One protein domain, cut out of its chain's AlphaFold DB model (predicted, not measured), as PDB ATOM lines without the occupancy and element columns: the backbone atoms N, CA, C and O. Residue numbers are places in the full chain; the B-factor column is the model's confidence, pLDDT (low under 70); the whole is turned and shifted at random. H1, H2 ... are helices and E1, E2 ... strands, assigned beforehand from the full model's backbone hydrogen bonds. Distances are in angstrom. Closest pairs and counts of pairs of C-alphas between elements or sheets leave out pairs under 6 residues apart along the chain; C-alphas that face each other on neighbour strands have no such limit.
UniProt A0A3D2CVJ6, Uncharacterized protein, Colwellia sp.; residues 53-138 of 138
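This is residues 53 to 138 of the 138 residues of an uncharacterized protein of Colwellia sp. (UniProt A0A3D2CVJ6). A twisted sheet of five short strands makes one wall, and the helices stand over one of its faces, with no named helix over the other. H4, the longest helix, runs along the E4 edge, H1 packs on the E1 edge at the other end, H2 stands farther out from the sheet, and H3 makes a corner with H4. These are two layers, a sheet with helices H1 and H4 on one face. The printed part has 86 residues, with H1, H2, E1, E2, E3, E4, E5, H3 and H4 along it; the sheet is mixed, in the order E1, E2, E3, E5, E4, and the class is mixed, helices and strands. The whole is compact, with a radius of gyration of the C-alphas of 11.9 A, and rounded, with spans of 31 by 27 by 23 A.

Find C-alpha 53 at (124.093, 90.312, 75.282), where H1 begins; it runs to residue 58. H2 follows at residues 62 to 70, 12.0 A long. Then read the strands E1, residues 79 to 81, E2, residues 84 to 86, and E3, residues 91 to 94, 10.2 A long from C-alpha 91 at (117.254, 85.877, 91.260). E4 is residues 105 to 107, and E5, residues 110 to 113, is 9.7 A long. H3 is residues 116 to 121, 8.8 A long like H1. H4, residues 123 to 136, is 20.1 A long and ends with C-alpha 136 at (108.593, 89.488, 99.477).

Begin with E1, E2 and E3, a meander, each strand the antiparallel neighbour of the one before. In the hairpin of E1 and E2, N 79 is 2.9 A from O 86; in that of E2 and E3, N 92 is 2.7 A from O 85. E3 and E5 are parallel at 23 degrees, with N 111 and O 91 2.8 A apart. The hairpin of E4 and E5 is antiparallel, with N 112 and O 105 2.8 A apart. H4 is on the sheet, over E4, at a height over the sheet of 8.5 A, and runs along the strands, at 9 degrees to E4 on the local plane; the closest C-alphas, of Cys 106 and Thr 132, are 6.5 A apart. H1 is on the sheet too, with C-alphas 55 and 80 closest to E1 at 6.6 A. H2 is not on the sheet and is close but not clearly touching H3, the closest C-alphas, of Phe 63 and Arg 120, being 6.9 A apart. H3 and H4 only just touch, only at the corner, with 3 pairs of C-alphas within 8 A, H4 with residues 125 to 126 alone; the closest are those of Ile 119 and Leu 125, 5.3 A. In H1, H2, H3 and H4 every O i to N i+4 pair is within hydrogen-bond range.

The two C-alphas farthest apart, of Gly 76 and Lys 99, are 32.6 A apart. The printed part has no cut and no long link. Look at residues 98 to 102, in the short link from E3 to E4, for the pLDDT under 70; the mean of the printed part is 85.8.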
ATOM      1  N   GLU A  53     124.751  89.532  76.333       85.56
ATOM      2  CA  GLU A  53     124.093  90.312  75.282       85.56
ATOM      3  C   GLU A  53     122.655  90.699  75.650       85.56
ATOM      4  O   GLU A  53     122.251  91.838  75.405       85.56
ATOM      5  N   SER A  54     121.884  89.799  76.275       84.06
ATOM      6  CA  SER A  54     120.516  90.118  76.700       84.06
ATOM      7  C   SER A  54     120.528  91.154  77.821       84.06
ATOM      8  O   SER A  54     119.759  92.112  77.768       84.06
ATOM      9  N   LEU A  55     121.463  91.047  78.768       86.19
ATOM     10  CA  LEU A  55     121.666  92.059  79.802       86.19
ATOM     11  C   LEU A  55     122.020  93.421  79.186       86.19
ATOM     12  O   LEU A  55     121.449  94.434  79.585       86.19
ATOM     13  N   ALA A  56     122.882  93.458  78.166       86.94
ATOM     14  CA  ALA A  56     123.216  94.690  77.446       86.94
ATOM     15  C   ALA A  56     122.019  95.305  76.692       86.94
ATOM     16  O   ALA A  56     121.987  96.512  76.448       86.94
ATOM     17  N   VAL A  57     121.031  94.499  76.297       88.69
ATOM     18  CA  VAL A  57     119.765  94.995  75.736       88.69
ATOM     19  C   VAL A  57     118.858  95.534  76.839       88.69
ATOM     20  O   VAL A  57     118.258  96.594  76.662       88.69
ATOM     21  N   LEU A  58     118.778  94.853  77.983       87.12
ATOM     22  CA  LEU A  58     117.954  95.277  79.116       87.12
ATOM     23  C   LEU A  58     118.445  96.587  79.735       87.12
ATOM     24  O   LEU A  58     117.631  97.458  80.022       87.12
ATOM     25  N   THR A  59     119.757  96.794  79.852       87.75
ATOM     26  CA  THR A  59     120.336  98.050  80.367       87.75
ATOM     27  C   THR A  59     120.085  99.258  79.464       87.75
ATOM     28  O   THR A  59     120.146 100.390  79.934       87.75
ATOM     29  N   LYS A  60     119.737  99.056  78.185       89.44
ATOM     30  CA  LYS A  60     119.280 100.142  77.296       89.44
ATOM     31  C   LYS A  60     117.835 100.559  77.569       89.44
ATOM     32  O   LYS A  60     117.397 101.599  77.076       89.44
ATOM     33  N   GLN A  61     117.068  99.754  78.302       89.62
ATOM     34  CA  GLN A  61     115.677 100.053  78.620       89.62
ATOM     35  C   GLN A  61     115.597 100.899  79.887       89.62
ATOM     36  O   GLN A  61     115.921 100.424  80.973       89.62
ATOM     37  N   THR A  62     115.066 102.119  79.764       89.75
ATOM     38  CA  THR A  62     114.943 103.046  80.903       89.75
ATOM     39  C   THR A  62     114.139 102.448  82.055       89.75
ATOM     40  O   THR A  62     114.509 102.589  83.205       89.75
ATOM     41  N   PHE A  63     113.081 101.688  81.757       89.88
ATOM     42  CA  PHE A  63     112.286 101.021  82.790       89.88
ATOM     43  C   PHE A  63     113.114 100.048  83.642       89.88
ATOM     44  O   PHE A  63     112.901  99.967  84.848       89.88
ATOM     45  N   PHE A  64     114.041  99.306  83.031       90.94
ATOM     46  CA  PHE A  64     114.895  98.377  83.765       90.94
ATOM     47  C   PHE A  64     115.925  99.137  84.603       90.94
ATOM     48  O   PHE A  64     116.080  98.832  85.779       90.94
ATOM     49  N   THR A  65     116.568 100.168  84.045       91.19
ATOM     50  CA  THR A  65     117.528 100.991  84.797       91.19
ATOM     51  C   THR A  65     116.871 101.745  85.948       91.19
ATOM     52  O   THR A  65     117.425 101.777  87.040       91.19
ATOM     53  N   ASP A  66     115.674 102.294  85.737       90.56
ATOM     54  CA  ASP A  66     114.904 102.978  86.776       90.56
ATOM     55  C   ASP A  66     114.538 102.001  87.896       90.56
ATOM     56  O   ASP A  66     114.659 102.336  89.070       90.56
ATOM     57  N   LEU A  67     114.152 100.768  87.549       90.06
ATOM     58  CA  LEU A  67     113.850  99.735  88.535       90.06
ATOM     59  C   LEU A  67     115.084  99.366  89.362       90.06
ATOM     60  O   LEU A  67     114.990  99.285  90.583       90.06
ATOM     61  N   LEU A  68     116.247  99.201  88.733       89.62
ATOM     62  CA  LEU A  68     117.495  98.960  89.461       89.62
ATOM     63  C   LEU A  68     117.821 100.110  90.414       89.62
ATOM     64  O   LEU A  68     118.103  99.861  91.581       89.62
ATOM     65  N   LEU A  69     117.680 101.358  89.957       90.19
ATOM     66  CA  LEU A  69     117.887 102.541  90.792       90.19
ATOM     67  C   LEU A  69     116.917 102.594  91.978       90.19
ATOM     68  O   LEU A  69     117.335 102.937  93.078       90.19
ATOM     69  N   THR A  70     115.642 102.224  91.795       89.56
ATOM     70  CA  THR A  70     114.678 102.159  92.912       89.56
ATOM     71  C   THR A  70     115.004 101.079  93.938       89.56
ATOM     72  O   THR A  70     114.565 101.182  95.078       89.56
ATOM     73  N   LEU A  71     115.755 100.055  93.535       87.12
ATOM     74  CA  LEU A  71     116.257  99.004  94.417       87.12
ATOM     75  C   LEU A  71     117.666  99.308  94.937       87.12
ATOM     76  O   LEU A  71     118.255  98.457  95.591       87.12
ATOM     77  N   GLU A  72     118.198 100.497  94.632       89.00
ATOM     78  CA  GLU A  72     119.561 100.925  94.961       89.00
ATOM     79  C   GLU A  72     120.650  99.984  94.408       89.00
ATOM     80  O   GLU A  72     121.753  99.910  94.940       89.00
ATOM     81  N   LEU A  73     120.353  99.290  93.303       88.50
ATOM     82  CA  LEU A  73     121.257  98.346  92.650       88.50
ATOM     83  C   LEU A  73     122.013  98.994  91.491       88.50
ATOM     84  O   LEU A  73     121.443  99.693  90.646       88.50
ATOM     85  N   SER A  74     123.305  98.685  91.399       88.12
ATOM     86  CA  SER A  74     124.143  99.059  90.262       88.12
ATOM     87  C   SER A  74     124.153  97.969  89.194       88.12
ATOM     88  O   SER A  74     124.132  96.776  89.483       88.12
ATOM     89  N   ILE A  75     124.294  98.363  87.926       85.19
ATOM     90  CA  ILE A  75     124.442  97.418  86.805       85.19
ATOM     91  C   ILE A  75     125.658  96.495  87.006       85.19
ATOM     92  O   ILE A  75     125.626  95.345  86.578       85.19
ATOM     93  N   GLY A  76     126.715  96.976  87.673       84.88
ATOM     94  CA  GLY A  76     127.921  96.187  87.948       84.88
ATOM     95  C   GLY A  76     127.718  95.040  88.943       84.88
ATOM     96  O   GLY A  76     128.547  94.137  88.998       84.88
ATOM     97  N   GLU A  77     126.623  95.057  89.704       85.69
ATOM     98  CA  GLU A  77     126.278  94.023  90.687       85.69
ATOM     99  C   GLU A  77     125.417  92.911  90.073       85.69
ATOM    100  O   GLU A  77     125.203  91.865  90.684       85.69
ATOM    101  N   ILE A  78     124.938  93.118  88.842       89.44
ATOM    102  CA  ILE A  78     124.043  92.195  88.155       89.44
ATOM    103  C   ILE A  78     124.859  91.203  87.348       89.44
ATOM    104  O   ILE A  78     125.682  91.566  86.507       89.44
ATOM    105  N   THR A  79     124.565  89.926  87.548       89.00
ATOM    106  CA  THR A  79     125.202  88.834  86.819       89.00
ATOM    107  C   THR A  79     124.168  88.090  85.985       89.00
ATOM    108  O   THR A  79     123.122  87.665  86.474       89.00
ATOM    109  N   ALA A  80     124.434  87.963  84.686       89.38
ATOM    110  CA  ALA A  80     123.594  87.179  83.790       89.38
ATOM    111  C   ALA A  80     123.987  85.699  83.874       89.38
ATOM    112  O   ALA A  80     125.139  85.337  83.624       89.38
ATOM    113  N   HIS A  81     123.022  84.847  84.207       87.44
ATOM    114  CA  HIS A  81     123.132  83.394  84.146       87.44
ATOM    115  C   HIS A  81     122.195  82.851  83.075       87.44
ATOM    116  O   HIS A  81     121.175  83.459  82.786       87.44
ATOM    117  N   LYS A  82     122.480  81.643  82.572       84.19
ATOM    118  CA  LYS A  82     121.765  81.034  81.436       84.19
ATOM    119  C   LYS A  82     120.243  81.142  81.498       84.19
ATOM    120  O   LYS A  82     119.645  81.311  80.448       84.19
ATOM    121  N   ASP A  83     119.637  81.087  82.683       86.19
ATOM    122  CA  ASP A  83     118.177  81.074  82.851       86.19
ATOM    123  C   ASP A  83     117.620  82.284  83.627       86.19
ATOM    124  O   ASP A  83     116.403  82.457  83.705       86.19
ATOM    125  N   HIS A  84     118.479  83.109  84.239       89.25
ATOM    126  CA  HIS A  84     118.061  84.200  85.127       89.25
ATOM    127  C   HIS A  84     119.105  85.304  85.259       89.25
ATOM    128  O   HIS A  84     120.292  85.106  85.014       89.25
ATOM    129  N   LEU A  85     118.657  86.470  85.713       90.56
ATOM    130  CA  LEU A  85     119.538  87.521  86.201       90.56
ATOM    131  C   LEU A  85     119.687  87.375  87.707       90.56
ATOM    132  O   LEU A  85     118.695  87.303  88.423       90.56
ATOM    133  N   ASN A  86     120.912  87.354  88.198       89.94
ATOM    134  CA  ASN A  86     121.183  87.420  89.620       89.94
ATOM    135  C   ASN A  86     121.506  88.874  89.980       89.94
ATOM    136  O   ASN A  86     122.454  89.456  89.454       89.94
ATOM    137  N   LEU A  87     120.666  89.457  90.836       88.62
ATOM    138  CA  LEU A  87     120.758  90.842  91.300       88.62
ATOM    139  C   LEU A  87     121.419  90.930  92.691       88.62
ATOM    140  O   LEU A  87     121.316  91.948  93.368       88.62
ATOM    141  N   GLY A  88     122.039  89.846  93.165       85.12
ATOM    142  CA  GLY A  88     122.633  89.724  94.497       85.12
ATOM    143  C   GLY A  88     121.594  89.448  95.584       85.12
ATOM    144  O   GLY A  88     121.699  88.453  96.297       85.12
ATOM    145  N   LEU A  89     120.565  90.296  95.678       84.69
ATOM    146  CA  LEU A  89     119.472  90.171  96.654       84.69
ATOM    147  C   LEU A  89     118.500  89.039  96.299       84.69
ATOM    148  O   LEU A  89     118.010  88.319  97.168       84.69
ATOM    149  N   PHE A  90     118.214  88.888  95.009       89.94
ATOM    150  CA  PHE A  90     117.300  87.883  94.489       89.94
ATOM    151  C   PHE A  90     117.654  87.510  93.051       89.94
ATOM    152  O   PHE A  90     118.361  88.228  92.339       89.94
ATOM    153  N   ASN A  91     117.120  86.374  92.619       91.19
ATOM    154  CA  ASN A  91     117.254  85.877  91.260       91.19
ATOM    155  C   ASN A  91     115.991  86.214  90.471       91.19
ATOM    156  O   ASN A  91     114.883  85.873  90.883       91.19
ATOM    157  N   TRP A  92     116.152  86.874  89.334       92.06
ATOM    158  CA  TRP A  92     115.062  87.316  88.484       92.06
ATOM    159  C   TRP A  92     114.970  86.470  87.213       92.06
ATOM    160  O   TRP A  92     115.856  86.471  86.358       92.06
ATOM    161  N   PHE A  93     113.862  85.751  87.094       90.06
ATOM    162  CA  PHE A  93     113.524  84.860  85.996       90.06
ATOM    163  C   PHE A  93     112.448  85.489  85.108       90.06
ATOM    164  O   PHE A  93     111.466  86.062  85.600       90.06
ATOM    165  N   PHE A  94     112.590  85.312  83.795       90.00
ATOM    166  CA  PHE A  94     111.602  85.771  82.823       90.00
ATOM    167  C   PHE A  94     110.898  84.594  82.145       90.00
ATOM    168  O   PHE A  94     111.561  83.703  81.619       90.00
ATOM    169  N   TYR A  95     109.566  84.584  82.126       87.25
ATOM    170  CA  TYR A  95     108.784  83.544  81.452       87.25
ATOM    171  C   TYR A  95     108.920  83.639  79.927       87.25
ATOM    172  O   TYR A  95     108.743  84.718  79.356       87.25
ATOM    173  N   ALA A  96     109.177  82.506  79.268       77.00
ATOM    174  CA  ALA A  96     109.111  82.399  77.809       77.00
ATOM    175  C   ALA A  96     107.679  82.127  77.312       77.00
ATOM    176  O   ALA A  96     107.325  82.520  76.202       77.00
ATOM    177  N   ASP A  97     106.847  81.476  78.135       70.50
ATOM    178  CA  ASP A  97     105.467  81.146  77.776       70.50
ATOM    179  C   ASP A  97     104.517  82.341  77.981       70.50
ATOM    180  O   ASP A  97     104.395  82.911  79.069       70.50
ATOM    181  N   GLN A  98     103.787  82.676  76.917       63.72
ATOM    182  CA  GLN A  98     102.766  83.723  76.867       63.72
ATOM    183  C   GLN A  98     101.570  83.419  77.789       63.72
ATOM    184  O   GLN A  98     100.896  84.342  78.241       63.72
ATOM    185  N   LYS A  99     101.295  82.143  78.107       60.94
ATOM    186  CA  LYS A  99     100.129  81.747  78.920       60.94
ATOM    187  C   LYS A  99     100.240  82.142  80.395       60.94
ATOM    188  O   LYS A  99      99.220  82.416  81.020       60.94
ATOM    189  N   LYS A 100     101.459  82.215  80.945       61.03
ATOM    190  CA  LYS A 100     101.723  82.645  82.334       61.03
ATOM    191  C   LYS A 100     102.146  84.119  82.424       61.03
ATOM    192  O   LYS A 100     102.448  84.626  83.502       61.03
ATOM    193  N   ALA A 101     102.125  84.836  81.299       60.47
ATOM    194  CA  ALA A 101     102.678  86.182  81.178       60.47
ATOM    195  C   ALA A 101     101.877  87.283  81.905       60.47
ATOM    196  O   ALA A 101     102.231  88.458  81.835       60.47
ATOM    197  N   SER A 102     100.788  86.926  82.590       65.44
ATOM    198  CA  SER A 102      99.962  87.855  83.371       65.44
ATOM    199  C   SER A 102     100.182  87.771  84.882       65.44
ATOM    200  O   SER A 102      99.613  88.582  85.603       65.44
ATOM    201  N   SER A 103     100.985  86.825  85.377       77.06
ATOM    202  CA  SER A 103     101.240  86.670  86.813       77.06
ATOM    203  C   SER A 103     102.718  86.855  87.128       77.06
ATOM    204  O   SER A 103     103.560  86.146  86.581       77.06
ATOM    205  N   ILE A 104     103.015  87.790  88.028       86.69
ATOM    206  CA  ILE A 104     104.331  87.966  88.640       86.69
ATOM    207  C   ILE A 104     104.280  87.308  90.009       86.69
ATOM    208  O   ILE A 104     103.376  87.603  90.793       86.69
ATOM    209  N   ASP A 105     105.236  86.428  90.265       85.62
ATOM    210  CA  ASP A 105     105.298  85.620  91.478       85.62
ATOM    211  C   ASP A 105     106.703  85.675  92.077       85.62
ATOM    212  O   ASP A 105     107.690  85.800  91.347       85.62
ATOM    213  N   CYS A 106     106.794  85.612  93.400       86.25
ATOM    214  CA  CYS A 106     108.060  85.622  94.117       86.25
ATOM    215  C   CYS A 106     108.034  84.582  95.228       86.25
ATOM    216  O   CYS A 106     107.273  84.710  96.182       86.25
ATOM    217  N   ALA A 107     108.906  83.585  95.111       82.69
ATOM    218  CA  ALA A 107     109.091  82.543  96.110       82.69
ATOM    219  C   ALA A 107     110.588  82.294  96.309       82.69
ATOM    220  O   ALA A 107     111.337  82.249  95.334       82.69
ATOM    221  N   ASP A 108     111.035  82.146  97.557       82.62
ATOM    222  CA  ASP A 108     112.422  81.804  97.911       82.62
ATOM    223  C   ASP A 108     113.493  82.692  97.241       82.62
ATOM    224  O   ASP A 108     114.468  82.191  96.674       82.62
ATOM    225  N   ASN A 109     113.305  84.018  97.256       85.31
ATOM    226  CA  ASN A 109     114.178  84.995  96.582       85.31
ATOM    227  C   ASN A 109     114.321  84.751  95.068       85.31
ATOM    228  O   ASN A 109     115.331  85.101  94.451       85.31
ATOM    229  N   LYS A 110     113.306  84.136  94.456       88.62
ATOM    230  CA  LYS A 110     113.176  83.973  93.011       88.62
ATOM    231  C   LYS A 110     111.984  84.781  92.544       88.62
ATOM    232  O   LYS A 110     110.836  84.368  92.696       88.62
ATOM    233  N   LEU A 111     112.269  85.932  91.953       90.50
ATOM    234  CA  LEU A 111     111.269  86.742  91.285       90.50
ATOM    235  C   LEU A 111     111.047  86.173  89.888       90.50
ATOM    236  O   LEU A 111     111.972  86.086  89.089       90.50
ATOM    237  N   THR A 112     109.819  85.800  89.571       89.56
ATOM    238  CA  THR A 112     109.437  85.274  88.261       89.56
ATOM    239  C   THR A 112     108.434  86.223  87.623       89.56
ATOM    240  O   THR A 112     107.412  86.575  88.212       89.56
ATOM    241  N   SER A 113     108.730  86.691  86.416       89.88
ATOM    242  CA  SER A 113     107.933  87.731  85.762       89.88
ATOM    243  C   SER A 113     107.887  87.532  84.246       89.88
ATOM    244  O   SER A 113     108.714  86.804  83.704       89.88
ATOM    245  N   PRO A 114     106.941  88.139  83.517       88.50
ATOM    246  CA  PRO A 114     107.006  88.162  82.059       88.50
ATOM    247  C   PRO A 114     108.163  89.049  81.579       88.50
ATOM    248  O   PRO A 114     108.752  89.798  82.352       88.50
ATOM    249  N   SER A 115     108.470  89.002  80.280       88.00
ATOM    250  CA  SER A 115     109.473  89.891  79.674       88.00
ATOM    251  C   SER A 115     109.242  91.363  80.046       88.00
ATOM    252  O   SER A 115     108.104  91.845  80.070       88.00
ATOM    253  N   ILE A 116     110.337  92.094  80.266       87.06
ATOM    254  CA  ILE A 116     110.325  93.511  80.654       87.06
ATOM    255  C   ILE A 116     109.522  94.369  79.664       87.06
ATOM    256  O   ILE A 116     108.790  95.268  80.077       87.06
ATOM    257  N   GLU A 117     109.551  94.039  78.371       86.38
ATOM    258  CA  GLU A 117     108.749  94.712  77.340       86.38
ATOM    259  C   GLU A 117     107.239  94.626  77.601       86.38
ATOM    260  O   GLU A 117     106.487  95.572  77.349       86.38
ATOM    261  N   MET A 118     106.778  93.494  78.129       84.44
ATOM    262  CA  MET A 118     105.371  93.265  78.439       84.44
ATOM    263  C   MET A 118     104.961  93.995  79.719       84.44
ATOM    264  O   MET A 118     103.913  94.645  79.752       84.44
ATOM    265  N   ILE A 119     105.827  93.977  80.738       87.12
ATOM    266  CA  ILE A 119     105.628  94.742  81.976       87.12
ATOM    267  C   ILE A 119     105.578  96.240  81.660       87.12
ATOM    268  O   ILE A 119     104.704  96.959  82.141       87.12
ATOM    269  N   ARG A 120     106.461  96.726  80.780       85.50
ATOM    270  CA  ARG A 120     106.517  98.136  80.387       85.50
ATOM    271  C   ARG A 120     105.199  98.629  79.784       85.50
ATOM    272  O   ARG A 120     104.805  99.765  80.065       85.50
ATOM    273  N   LYS A 121     104.534  97.798  78.975       88.56
ATOM    274  CA  LYS A 121     103.278  98.128  78.279       88.56
ATOM    275  C   LYS A 121     102.043  98.065  79.180       88.56
ATOM    276  O   LYS A 121     101.055  98.721  78.870       88.56
ATOM    277  N   SER A 122     102.090  97.320  80.286       88.75
ATOM    278  CA  SER A 122     100.942  97.127  81.179       88.75
ATOM    279  C   SER A 122     101.129  97.833  82.528       88.75
ATOM    280  O   SER A 122     101.939  97.398  83.350       88.75
ATOM    281  N   PRO A 123     100.342  98.883  82.830       88.75
ATOM    282  CA  PRO A 123     100.370  99.530  84.142       88.75
ATOM    283  C   PRO A 123     100.029  98.581  85.299       88.75
ATOM    284  O   PRO A 123     100.572  98.730  86.392       88.75
ATOM    285  N   ALA A 124      99.151  97.600  85.064       88.44
ATOM    286  CA  ALA A 124      98.774  96.608  86.068       88.44
ATOM    287  C   ALA A 124      99.967  95.717  86.451       88.44
ATOM    288  O   ALA A 124     100.229  95.529  87.636       88.44
ATOM    289  N   LEU A 125     100.746  95.260  85.460       87.31
ATOM    290  CA  LEU A 125     101.935  94.438  85.706       87.31
ATOM    291  C   LEU A 125     103.034  95.211  86.436       87.31
ATOM    292  O   LEU A 125     103.694  94.639  87.293       87.31
ATOM    293  N   LYS A 126     103.212  96.511  86.166       90.38
ATOM    294  CA  LYS A 126     104.161  97.344  86.931       90.38
ATOM    295  C   LYS A 126     103.792  97.422  88.405       90.38
ATOM    296  O   LYS A 126     104.656  97.267  89.261       90.38
ATOM    297  N   LYS A 127     102.507  97.655  88.695       90.12
ATOM    298  CA  LYS A 127     102.005  97.689  90.073       90.12
ATOM    299  C   LYS A 127     102.209  96.346  90.759       90.12
ATOM    300  O   LYS A 127     102.716  96.327  91.871       90.12
ATOM    301  N   GLN A 128     101.867  95.254  90.078       89.62
ATOM    302  CA  GLN A 128     102.057  93.910  90.613       89.62
ATOM    303  C   GLN A 128     103.538  93.615  90.869       89.62
ATOM    304  O   GLN A 128     103.866  93.138  91.943       89.62
ATOM    305  N   LEU A 129     104.434  93.961  89.938       90.31
ATOM    306  CA  LEU A 129     105.878  93.792  90.111       90.31
ATOM    307  C   LEU A 129     106.365  94.498  91.373       90.31
ATOM    308  O   LEU A 129     107.001  93.879  92.218       90.31
ATOM    309  N   TRP A 130     106.029  95.782  91.504       91.12
ATOM    310  CA  TRP A 130     106.448  96.580  92.648       91.12
ATOM    311  C   TRP A 130     105.876  96.038  93.958       91.12
ATOM    312  O   TRP A 130     106.622  95.841  94.907       91.12
ATOM    313  N   GLN A 131     104.582  95.707  93.995       89.25
ATOM    314  CA  GLN A 131     103.959  95.089  95.168       89.25
ATOM    315  C   GLN A 131     104.649  93.781  95.555       89.25
ATOM    316  O   GLN A 131     104.940  93.574  96.730       89.25
ATOM    317  N   THR A 132     104.938  92.917  94.582       88.94
ATOM    318  CA  THR A 132     105.615  91.644  94.825       88.94
ATOM    319  C   THR A 132     107.014  91.864  95.395       88.94
ATOM    320  O   THR A 132     107.360  91.196  96.368       88.94
ATOM    321  N   ILE A 133     107.783  92.813  94.847       88.25
ATOM    322  CA  ILE A 133     109.117  93.155  95.351       88.25
ATOM    323  C   ILE A 133     109.029  93.694  96.783       88.25
ATOM    324  O   ILE A 133     109.665  93.148  97.674       88.25
ATOM    325  N   THR A 134     108.186  94.695  97.038       87.31
ATOM    326  CA  THR A 134     108.061  95.300  98.373       87.31
ATOM    327  C   THR A 134     107.492  94.346  99.427       87.31
ATOM    328  O   THR A 134     107.715  94.558 100.606       87.31
ATOM    329  N   THR A 135     106.729  93.321  99.035       87.56
ATOM    330  CA  THR A 135     106.117  92.381  99.996       87.56
ATOM    331  C   THR A 135     107.014  91.184 100.311       87.56
ATOM    332  O   THR A 135     106.905  90.624 101.397       87.56
ATOM    333  N   ASN A 136     107.845  90.746  99.359       83.50
ATOM    334  CA  ASN A 136     108.593  89.488  99.477       83.50
ATOM    335  C   ASN A 136     110.118  89.661  99.521       83.50
ATOM    336  O   ASN A 136     110.799  88.707  99.885       83.50
ATOM    337  N   LEU A 137     110.655  90.811  99.103       79.19
ATOM    338  CA  LEU A 137     112.100  91.020  98.922       79.19
ATOM    339  C   LEU A 137     112.668  92.192  99.738       79.19
ATOM    340  O   LEU A 137     113.883  92.254  99.912       79.19
ATOM    341  N   LEU A 138     111.809  93.098 100.215       74.44
ATOM    342  CA  LEU A 138     112.135  94.197 101.131       74.44
ATOM    343  C   LEU A 138     111.438  93.958 102.473       74.44
ATOM    344  O   LEU A 138     112.055  94.286 103.511       74.44
TER     345      LEU A 138